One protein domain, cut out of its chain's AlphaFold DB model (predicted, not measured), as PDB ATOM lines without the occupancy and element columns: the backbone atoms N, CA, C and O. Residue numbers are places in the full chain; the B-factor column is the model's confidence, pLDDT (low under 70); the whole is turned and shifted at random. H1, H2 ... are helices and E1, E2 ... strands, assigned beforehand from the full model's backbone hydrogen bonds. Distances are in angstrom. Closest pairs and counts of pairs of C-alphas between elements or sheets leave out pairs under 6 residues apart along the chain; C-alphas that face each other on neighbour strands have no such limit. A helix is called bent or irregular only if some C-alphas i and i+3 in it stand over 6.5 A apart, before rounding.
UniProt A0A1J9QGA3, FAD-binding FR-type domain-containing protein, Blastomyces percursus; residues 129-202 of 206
ATOM      1  N   GLU A 129      20.258  37.025 -10.886       97.81
ATOM      2  CA  GLU A 129      19.421  37.352  -9.739       97.81
ATOM      3  C   GLU A 129      19.633  38.816  -9.360       97.81
ATOM      4  O   GLU A 129      20.776  39.258  -9.235       97.81
ATOM      5  N   TYR A 130      18.551  39.562  -9.163       97.88
ATOM      6  CA  TYR A 130      18.595  40.916  -8.636       97.88
ATOM      7  C   TYR A 130      18.356  40.897  -7.125       97.88
ATOM      8  O   TYR A 130      17.277  40.549  -6.652       97.88
ATOM      9  N   LEU A 131      19.374  41.291  -6.362       96.69
ATOM     10  CA  LEU A 131      19.366  41.297  -4.898       96.69
ATOM     11  C   LEU A 131      18.838  42.612  -4.296       96.69
ATOM     12  O   LEU A 131      18.808  42.727  -3.071       96.69
ATOM     13  N   ARG A 132      18.391  43.563  -5.138       95.50
ATOM     14  CA  ARG A 132      17.999  44.956  -4.820       95.50
ATOM     15  C   ARG A 132      19.178  45.927  -4.708       95.50
ATOM     16  O   ARG A 132      20.322  45.524  -4.502       95.50
ATOM     17  N   LYS A 133      18.879  47.226  -4.810       96.56
ATOM     18  CA  LYS A 133      19.816  48.354  -4.655       96.56
ATOM     19  C   LYS A 133      21.070  48.202  -5.520       96.56
ATOM     20  O   LYS A 133      22.196  48.299  -5.031       96.56
ATOM     21  N   GLY A 134      20.871  47.850  -6.787       96.94
ATOM     22  CA  GLY A 134      21.937  47.654  -7.765       96.94
ATOM     23  C   GLY A 134      22.743  46.363  -7.595       96.94
ATOM     24  O   GLY A 134      23.543  46.027  -8.464       96.94
ATOM     25  N   ALA A 135      22.559  45.600  -6.514       98.19
ATOM     26  CA  ALA A 135      23.271  44.345  -6.317       98.19
ATOM     27  C   ALA A 135      22.667  43.233  -7.188       98.19
ATOM     28  O   ALA A 135      21.467  42.971  -7.143       98.19
ATOM     29  N   VAL A 136      23.510  42.527  -7.937       98.25
ATOM     30  CA  VAL A 136      23.126  41.370  -8.758       98.25
ATOM     31  C   VAL A 136      24.028  40.176  -8.468       98.25
ATOM     32  O   VAL A 136      25.198  40.344  -8.120       98.25
ATOM     33  N   LEU A 137      23.515  38.967  -8.674       98.12
ATOM     34  CA  LEU A 137      24.328  37.772  -8.884       98.12
ATOM     35  C   LEU A 137      24.270  37.402 -10.363       98.12
ATOM     36  O   LEU A 137      23.191  37.212 -10.916       98.12
ATOM     37  N   LEU A 138      25.432  37.243 -10.994       96.25
ATOM     38  CA  LEU A 138      25.540  36.655 -12.325       96.25
ATOM     39  C   LEU A 138      26.466  35.447 -12.258       96.25
ATOM     40  O   LEU A 138      27.643  35.580 -11.931       96.25
ATOM     41  N   ASN A 139      25.935  34.263 -12.564       94.44
ATOM     42  CA  ASN A 139      26.656  32.993 -12.416       94.44
ATOM     43  C   ASN A 139      27.226  32.807 -10.991       94.44
ATOM     44  O   ASN A 139      28.351  32.345 -10.824       94.44
ATOM     45  N   GLY A 140      26.472  33.233  -9.970       93.31
ATOM     46  CA  GLY A 140      26.887  33.182  -8.562       93.31
ATOM     47  C   GLY A 140      27.891  34.260  -8.138       93.31
ATOM     48  O   GLY A 140      28.198  34.368  -6.956       93.31
ATOM     49  N   GLN A 141      28.383  35.090  -9.062       97.25
ATOM     50  CA  GLN A 141      29.285  36.191  -8.735       97.25
ATOM     51  C   GLN A 141      28.495  37.461  -8.442       97.25
ATOM     52  O   GLN A 141      27.716  37.920  -9.284       97.25
ATOM     53  N   LYS A 142      28.734  38.052  -7.270       98.00
ATOM     54  CA  LYS A 142      28.116  39.318  -6.881       98.00
ATOM     55  C   LYS A 142      28.732  40.481  -7.645       98.00
ATOM     56  O   LYS A 142      29.953  40.612  -7.706       98.00
ATOM     57  N   ARG A 143      27.881  41.331  -8.210       97.50
ATOM     58  CA  ARG A 143      28.252  42.589  -8.866       97.50
ATOM     59  C   ARG A 143      27.291  43.686  -8.434       97.50
ATOM     60  O   ARG A 143      26.224  43.399  -7.897       97.50
ATOM     61  N   TYR A 144      27.688  44.925  -8.678       98.06
ATOM     62  CA  TYR A 144      26.852  46.094  -8.462       98.06
ATOM     63  C   TYR A 144      26.714  46.853  -9.774       98.06
ATOM     64  O   TYR A 144      27.703  47.054 -10.480       98.06
ATOM     65  N   VAL A 145      25.489  47.244 -10.095       97.12
ATOM     66  CA  VAL A 145      25.144  48.057 -11.256       97.12
ATOM     67  C   VAL A 145      24.411  49.302 -10.783       97.12
ATOM     68  O   VAL A 145      23.660  49.257  -9.815       97.12
ATOM     69  N   GLN A 146      24.651  50.418 -11.458       96.56
ATOM     70  CA  GLN A 146      23.905  51.659 -11.231       96.56
ATOM     71  C   GLN A 146      22.682  51.745 -12.143       96.56
ATOM     72  O   GLN A 146      21.700  52.399 -11.800       96.56
ATOM     73  N   SER A 147      22.744  51.067 -13.292       96.69
ATOM     74  CA  SER A 147      21.725  51.150 -14.327       96.69
ATOM     75  C   SER A 147      21.509  49.810 -15.016       96.69
ATOM     76  O   SER A 147      22.464  49.065 -15.261       96.69
ATOM     77  N   PHE A 148      20.262  49.544 -15.384       97.75
ATOM     78  CA  PHE A 148      19.865  48.463 -16.273       97.75
ATOM     79  C   PHE A 148      19.464  49.021 -17.635       97.75
ATOM     80  O   PHE A 148      18.612  49.896 -17.725       97.75
ATOM     81  N   TYR A 149      20.033  48.460 -18.699       97.62
ATOM     82  CA  TYR A 149      19.584  48.689 -20.070       97.62
ATOM     83  C   TYR A 149      18.924  47.405 -20.552       97.62
ATOM     84  O   TYR A 149      19.577  46.364 -20.655       97.62
ATOM     85  N   MET A 150      17.617  47.463 -20.759       97.44
ATOM     86  CA  MET A 150      16.758  46.299 -20.910       97.44
ATOM     87  C   MET A 150      16.064  46.358 -22.263       97.44
ATOM     88  O   MET A 150      15.339  47.300 -22.554       97.44
ATOM     89  N   ILE A 151      16.312  45.358 -23.105       98.00
ATOM     90  CA  ILE A 151      15.749  45.280 -24.453       98.00
ATOM     91  C   ILE A 151      14.902  44.016 -24.528       98.00
ATOM     92  O   ILE A 151      15.397  42.922 -24.240       98.00
ATOM     93  N   CYS A 152      13.644  44.158 -24.926       97.25
ATOM     94  CA  CYS A 152      12.718  43.045 -25.090       97.25
ATOM     95  C   CYS A 152      11.766  43.245 -26.263       97.25
ATOM     96  O   CYS A 152      11.780  44.264 -26.949       97.25
ATOM     97  N   ALA A 153      10.966  42.211 -26.505       96.06
ATOM     98  CA  ALA A 153       9.841  42.264 -27.414       96.06
ATOM     99  C   ALA A 153       8.745  41.299 -26.947       96.06
ATOM    100  O   ALA A 153       9.046  40.176 -26.515       96.06
ATOM    101  N   GLY A 154       7.479  41.709 -27.061       94.62
ATOM    102  CA  GLY A 154       6.315  40.890 -26.718       94.62
ATOM    103  C   GLY A 154       6.394  40.293 -25.308       94.62
ATOM    104  O   GLY A 154       6.638  40.990 -24.330       94.62
ATOM    105  N   SER A 155       6.242  38.970 -25.176       94.88
ATOM    106  CA  SER A 155       6.289  38.287 -23.867       94.88
ATOM    107  C   SER A 155       7.650  38.369 -23.155       94.88
ATOM    108  O   SER A 155       7.749  38.039 -21.969       94.88
ATOM    109  N   GLY A 156       8.698  38.813 -23.860       96.44
ATOM    110  CA  GLY A 156      10.021  39.080 -23.304       96.44
ATOM    111  C   GLY A 156      10.052  40.222 -22.285       96.44
ATOM    112  O   GLY A 156      11.075  40.390 -21.629       96.44
ATOM    113  N   ILE A 157       8.958  40.973 -22.117       97.25
ATOM    114  CA  ILE A 157       8.831  41.973 -21.053       97.25
ATOM    115  C   ILE A 157       8.756  41.338 -19.658       97.25
ATOM    116  O   ILE A 157       9.205  41.942 -18.695       97.25
ATOM    117  N   THR A 158       8.254  40.105 -19.508       97.50
ATOM    118  CA  THR A 158       7.968  39.527 -18.175       97.50
ATOM    119  C   THR A 158       9.193  39.398 -17.244       97.50
ATOM    120  O   THR A 158       9.067  39.741 -16.066       97.50
ATOM    121  N   PRO A 159      10.407  39.010 -17.700       97.25
ATOM    122  CA  PRO A 159      11.606  39.053 -16.861       97.25
ATOM    123  C   PRO A 159      12.047  40.475 -16.493       97.25
ATOM    124  O   PRO A 159      12.545  40.691 -15.391       97.25
ATOM    125  N   ILE A 160      11.858  41.441 -17.397       97.12
ATOM    126  CA  ILE A 160      12.180  42.856 -17.163       97.12
ATOM    127  C   ILE A 160      11.205  43.451 -16.153       97.12
ATOM    128  O   ILE A 160      11.633  44.079 -15.189       97.12
ATOM    129  N   PHE A 161       9.912  43.184 -16.322       96.12
ATOM    130  CA  PHE A 161       8.853  43.645 -15.440       96.12
ATOM    131  C   PHE A 161       9.094  43.211 -13.989       96.12
ATOM    132  O   PHE A 161       8.956  44.013 -13.071       96.12
ATOM    133  N   GLN A 162       9.568  41.978 -13.775       95.81
ATOM    134  CA  GLN A 162       9.925  41.482 -12.444       95.81
ATOM    135  C   GLN A 162      11.033  42.321 -11.770       95.81
ATOM    136  O   GLN A 162      10.983  42.576 -10.561       95.81
ATOM    137  N   ILE A 163      12.034  42.761 -12.542       96.25
ATOM    138  CA  ILE A 163      13.123  43.623 -12.063       96.25
ATOM    139  C   ILE A 163      12.601  45.043 -11.828       96.25
ATOM    140  O   ILE A 163      12.797  45.569 -10.734       96.25
ATOM    141  N   LEU A 164      11.900  45.633 -12.805       95.25
ATOM    142  CA  LEU A 164      11.321  46.979 -12.716       95.25
ATOM    143  C   LEU A 164      10.442  47.122 -11.478       95.25
ATOM    144  O   LEU A 164      10.668  48.006 -10.661       95.25
ATOM    145  N   HIS A 165       9.505  46.199 -11.285       93.12
ATOM    146  CA  HIS A 165       8.618  46.205 -10.132       93.12
ATOM    147  C   HIS A 165       9.406  46.163  -8.812       93.12
ATOM    148  O   HIS A 165       9.121  46.920  -7.889       93.12
ATOM    149  N   THR A 166      10.464  45.346  -8.733       94.25
ATOM    150  CA  THR A 166      11.333  45.270  -7.543       94.25
ATOM    151  C   THR A 166      12.099  46.573  -7.288       94.25
ATOM    152  O   THR A 166      12.245  46.987  -6.138       94.25
ATOM    153  N   VAL A 167      12.593  47.217  -8.348       94.69
ATOM    154  CA  VAL A 167      13.305  48.502  -8.285       94.69
ATOM    155  C   VAL A 167      12.358  49.636  -7.864       94.69
ATOM    156  O   VAL A 167      12.750  50.495  -7.076       94.69
ATOM    157  N   MET A 168      11.116  49.626  -8.355       91.56
ATOM    158  CA  MET A 168      10.134  50.699  -8.153       91.56
ATOM    159  C   MET A 168       9.324  50.587  -6.859       91.56
ATOM    160  O   MET A 168       8.814  51.596  -6.370       91.56
ATOM    161  N   GLU A 169       9.196  49.392  -6.280       90.31
ATOM    162  CA  GLU A 169       8.582  49.219  -4.955       90.31
ATOM    163  C   GLU A 169       9.522  49.615  -3.809       90.31
ATOM    164  O   GLU A 169       9.061  49.909  -2.705       90.31
ATOM    165  N   ASN A 170      10.833  49.649  -4.050       90.56
ATOM    166  CA  ASN A 170      11.819  50.009  -3.042       90.56
ATOM    167  C   ASN A 170      12.297  51.458  -3.219       90.56
ATOM    168  O   ASN A 170      13.139  51.749  -4.063       90.56
ATOM    169  N   ILE A 171      11.809  52.358  -2.364       90.56
ATOM    170  CA  ILE A 171      12.178  53.784  -2.379       90.56
ATOM    171  C   ILE A 171      13.670  54.048  -2.109       90.56
ATOM    172  O   ILE A 171      14.182  55.099  -2.482       90.56
ATOM    173  N   GLU A 172      14.370  53.105  -1.472       93.69
ATOM    174  CA  GLU A 172      15.811  53.194  -1.190       93.69
ATOM    175  C   GLU A 172      16.667  52.552  -2.291       93.69
ATOM    176  O   GLU A 172      17.897  52.497  -2.192       93.69
ATOM    177  N   ASP A 173      16.032  51.966  -3.301       95.00
ATOM    178  CA  ASP A 173      16.705  51.526  -4.508       95.00
ATOM    179  C   ASP A 173      16.777  52.717  -5.458       95.00
ATOM    180  O   ASP A 173      15.751  53.290  -5.794       95.00
ATOM    181  N   HIS A 174      17.978  53.117  -5.870       93.94
ATOM    182  CA  HIS A 174      18.187  54.224  -6.811       93.94
ATOM    183  C   HIS A 174      18.705  53.735  -8.166       93.94
ATOM    184  O   HIS A 174      19.209  54.523  -8.960       93.94
ATOM    185  N   THR A 175      18.610  52.428  -8.427       96.62
ATOM    186  CA  THR A 175      19.007  51.861  -9.715       96.62
ATOM    187  C   THR A 175      18.116  52.446 -10.807       96.62
ATOM    188  O   THR A 175      16.888  52.408 -10.680       96.62
ATOM    189  N   SER A 176      18.725  52.992 -11.861       96.00
ATOM    190  CA  SER A 176      17.987  53.464 -13.032       96.00
ATOM    191  C   SER A 176      17.785  52.337 -14.038       96.00
ATOM    192  O   SER A 176      18.558  51.383 -14.114       96.00
ATOM    193  N   CYS A 177      16.722  52.425 -14.812       96.44
ATOM    194  CA  CYS A 177      16.348  51.461 -15.822       96.44
ATOM    195  C   CYS A 177      16.067  52.216 -17.119       96.44
ATOM    196  O   CYS A 177      15.503  53.295 -17.097       96.44
ATOM    197  N   VAL A 178      16.473  51.648 -18.245       96.31
ATOM    198  CA  VAL A 178      16.063  52.093 -19.575       96.31
ATOM    199  C   VAL A 178      15.502  50.874 -20.273       96.31
ATOM    200  O   VAL A 178      16.205  49.866 -20.399       96.31
ATOM    201  N   VAL A 179      14.246  50.953 -20.701       96.44
ATOM    202  CA  VAL A 179      13.536  49.834 -21.327       96.44
ATOM    203  C   VAL A 179      13.235  50.169 -22.777       96.44
ATOM    204  O   VAL A 179      12.643  51.198 -23.084       96.44
ATOM    205  N   VAL A 180      13.638  49.279 -23.676       97.25
ATOM    206  CA  VAL A 180      13.267  49.314 -25.089       97.25
ATOM    207  C   VAL A 180      12.418  48.079 -25.361       97.25
ATOM    208  O   VAL A 180      12.956  46.974 -25.446       97.25
ATOM    209  N   ASP A 181      11.101  48.267 -25.474       96.56
ATOM    210  CA  ASP A 181      10.142  47.185 -25.713       96.56
ATOM    211  C   ASP A 181       9.563  47.233 -27.134       96.56
ATOM    212  O   ASP A 181       8.858  48.165 -27.521       96.56
ATOM    213  N   GLY A 182       9.889  46.219 -27.935       97.12
ATOM    214  CA  GLY A 182       9.427  46.086 -29.312       97.12
ATOM    215  C   GLY A 182       8.118  45.304 -29.422       97.12
ATOM    216  O   GLY A 182       8.076  44.106 -29.142       97.12
ATOM    217  N   ASN A 183       7.065  45.938 -29.938       95.19
ATOM    218  CA  ASN A 183       5.775  45.291 -30.202       95.19
ATOM    219  C   ASN A 183       5.308  45.533 -31.643       95.19
ATOM    220  O   ASN A 183       5.802  46.424 -32.332       95.19
ATOM    221  N   ARG A 184       4.378  44.696 -32.129       91.50
ATOM    222  CA  ARG A 184       3.837  44.817 -33.496       91.50
ATOM    223  C   ARG A 184       2.918  46.028 -33.618       91.50
ATOM    224  O   ARG A 184       2.995  46.754 -34.603       91.50
ATOM    225  N   THR A 185       2.052  46.213 -32.630       92.44
ATOM    226  CA  THR A 185       1.167  47.368 -32.485       92.44
ATOM    227  C   THR A 185       1.174  47.838 -31.033       92.44
ATOM    228  O   THR A 185       1.576  47.099 -30.137       92.44
ATOM    229  N   GLU A 186       0.729  49.067 -30.793       91.31
ATOM    230  CA  GLU A 186       0.615  49.633 -29.444       91.31
ATOM    231  C   GLU A 186      -0.356  48.833 -28.563       91.31
ATOM    232  O   GLU A 186      -0.082  48.563 -27.400       91.31
ATOM    233  N   THR A 187      -1.447  48.337 -29.149       90.50
ATOM    234  CA  THR A 187      -2.437  47.512 -28.444       90.50
ATOM    235  C   THR A 187      -1.912  46.137 -28.026       90.50
ATOM    236  O   THR A 187      -2.595  45.437 -27.287       90.50
ATOM    237  N   ASP A 188      -0.725  45.745 -28.496       90.81
ATOM    238  CA  ASP A 188      -0.082  44.473 -28.161       90.81
ATOM    239  C   ASP A 188       0.893  44.581 -26.976       90.81
ATOM    240  O   ASP A 188       1.495  43.564 -26.605       90.81
ATOM    241  N   ILE A 189       1.110  45.792 -26.441       94.12
ATOM    242  CA  ILE A 189       2.075  46.037 -25.368       94.12
ATOM    243  C   ILE A 189       1.541  45.433 -24.068       94.12
ATOM    244  O   ILE A 189       0.502  45.823 -23.534       94.12
ATOM    245  N   LEU A 190       2.278  44.457 -23.545       95.19
ATOM    246  CA  LEU A 190       1.977  43.813 -22.273       95.19
ATOM    247  C   LEU A 190       2.437  44.689 -21.107       95.19
ATOM    248  O   LEU A 190       3.499  45.300 -21.174       95.19
ATOM    249  N   CYS A 191       1.660  44.694 -20.020       92.94
ATOM    250  CA  CYS A 191       1.932  45.501 -18.823       92.94
ATOM    251  C   CYS A 191       2.002  47.018 -19.100       92.94
ATOM    252  O   CYS A 191       2.686  47.740 -18.381       92.94
ATOM    253  N   HIS A 192       1.339  47.502 -20.159       93.31
ATOM    254  CA  HIS A 192       1.420  48.900 -20.594       93.31
ATOM    255  C   HIS A 192       1.005  49.883 -19.494       93.31
ATOM    256  O   HIS A 192       1.746  50.810 -19.187       93.31
ATOM    257  N   ALA A 193      -0.145  49.648 -18.855       92.25
ATOM    258  CA  ALA A 193      -0.646  50.520 -17.796       92.25
ATOM    259  C   ALA A 193       0.305  50.552 -16.588       92.25
ATOM    260  O   ALA A 193       0.585  51.614 -16.044       92.25
ATOM    261  N   GLU A 194       0.854  49.403 -16.197       92.44
ATOM    262  CA  GLU A 194       1.808  49.315 -15.096       92.44
ATOM    263  C   GLU A 194       3.144  50.001 -15.425       92.44
ATOM    264  O   GLU A 194       3.758  50.613 -14.551       92.44
ATOM    265  N   LEU A 195       3.598  49.933 -16.681       93.19
ATOM    266  CA  LEU A 195       4.774  50.672 -17.149       93.19
ATOM    267  C   LEU A 195       4.523  52.189 -17.124       93.19
ATOM    268  O   LEU A 195       5.375  52.927 -16.627       93.19
ATOM    269  N   ASP A 196       3.351  52.647 -17.572       93.50
ATOM    270  CA  ASP A 196       2.950  54.058 -17.498       93.50
ATOM    271  C   ASP A 196       2.910  54.557 -16.046       93.50
ATOM    272  O   ASP A 196       3.393  55.649 -15.741       93.50
ATOM    273  N   GLU A 197       2.393  53.745 -15.121       93.19
ATOM    274  CA  GLU A 197       2.396  54.057 -13.688       93.19
ATOM    275  C   GLU A 197       3.815  54.209 -13.128       93.19
ATOM    276  O   GLU A 197       4.073  55.093 -12.303       93.19
ATOM    277  N   PHE A 198       4.754  53.369 -13.570       91.94
ATOM    278  CA  PHE A 198       6.149  53.475 -13.157       91.94
ATOM    279  C   PHE A 198       6.799  54.772 -13.649       91.94
ATOM    280  O   PHE A 198       7.448  55.457 -12.854       91.94
ATOM    281  N   VAL A 199       6.571  55.147 -14.910       91.69
ATOM    282  CA  VAL A 199       7.065  56.412 -15.480       91.69
ATOM    283  C   VAL A 199       6.428  57.613 -14.778       91.69
ATOM    284  O   VAL A 199       7.124  58.561 -14.422       91.69
ATOM    285  N   ALA A 200       5.121  57.571 -14.513       91.06
ATOM    286  CA  ALA A 200       4.416  58.644 -13.815       91.06
ATOM    287  C   ALA A 200       4.903  58.830 -12.367       91.06
ATOM    288  O   ALA A 200       4.893  59.949 -11.850       91.06
ATOM    289  N   ARG A 201       5.331  57.746 -11.704       88.12
ATOM    290  CA  ARG A 201       5.877  57.795 -10.342       88.12
ATOM    291  C   ARG A 201       7.272  58.416 -10.301       88.12
ATOM    292  O   ARG A 201       7.530  59.212  -9.401       88.12
ATOM    293  N   ASP A 202       8.166  58.026 -11.210       84.31
ATOM    294  CA  ASP A 202       9.522  58.583 -11.286       84.31
ATOM    295  C   ASP A 202      10.156  58.381 -12.673       84.31
ATOM    296  O   ASP A 202      10.912  57.436 -12.915       84.31
TER     297      ASP A 202
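What this domain is: This is residues 129 to 202 of the 206 residues of the protein "FAD-binding FR-type domain-containing protein" of Blastomyces percursus (UniProt A0A1J9QGA3). A two-stranded parallel ribbon, E4 and E5, has the kinked helix H1 along it, and the short helix H2 runs close to H1. A small sheet of three short strands, E1, E2 and E3, makes one end of the long axis, and the loop after E5, with Thr 187, makes the other. The printed part has 74 residues with two named helices and five named strands, in the order E1 E2 E3 E4 H1 E5 H2, and its class is mixed. It is compact, with a radius of gyration of the C-alphas of 12.9 A, and flat, spanning 38 by 27 by 14 A.

How they stand to each other: E1, residues 129 to 132, E2, residues 135 to 138, and E3, residues 141 to 144, form a meander, each strand the antiparallel neighbour of the one before, in two hairpins. N 131 and O 135 are 2.8 A apart, and N 136 and O 143 2.9 A. E4, residues 147 to 153, and E5, residues 176 to 182, are parallel neighbours at 13 degrees, with N 150 and O 178 2.8 A apart. With H1, residues 154 to 169, between them they make a strand-helix-strand unit, two parallel strands joined through a helix, with a right-handed crossover. The closest C-alphas of E4 and H1, Met 150 and Ile 160, are 6.8 A apart. H1 only grazes the sheet of E1, E2 and E3, with its residues 162 to 167. H2, residues 192 to 201, is close to H1 but not clearly touching, the C-alphas of Met 168 and Phe 198 being 7.0 A apart, at a shallow tilt of 28 degrees, the same way. Every O i to N i+4 pair is within hydrogen-bond range in H2, and 8 of 12 in H1.

Where its parts are: E1 begins at C-alpha 129 (19.421, 37.352, -9.739). E4 and E5 each measure 19.8 A. H1 measures 23.4 A, has a kink of 38 degrees near residue 161 and is only just irregular, with C-alphas 156 and 159 6.6 A apart. H2 measures 14.3 A and ends at C-alpha 201 (5.877, 57.795, -10.342).

The domain as a whole: The C-alphas farthest apart, those of Gln 141 and Thr 187, are 39.0 A apart. The printed part has no cut, no link is long, and no printed residue is under 70 in pLDDT.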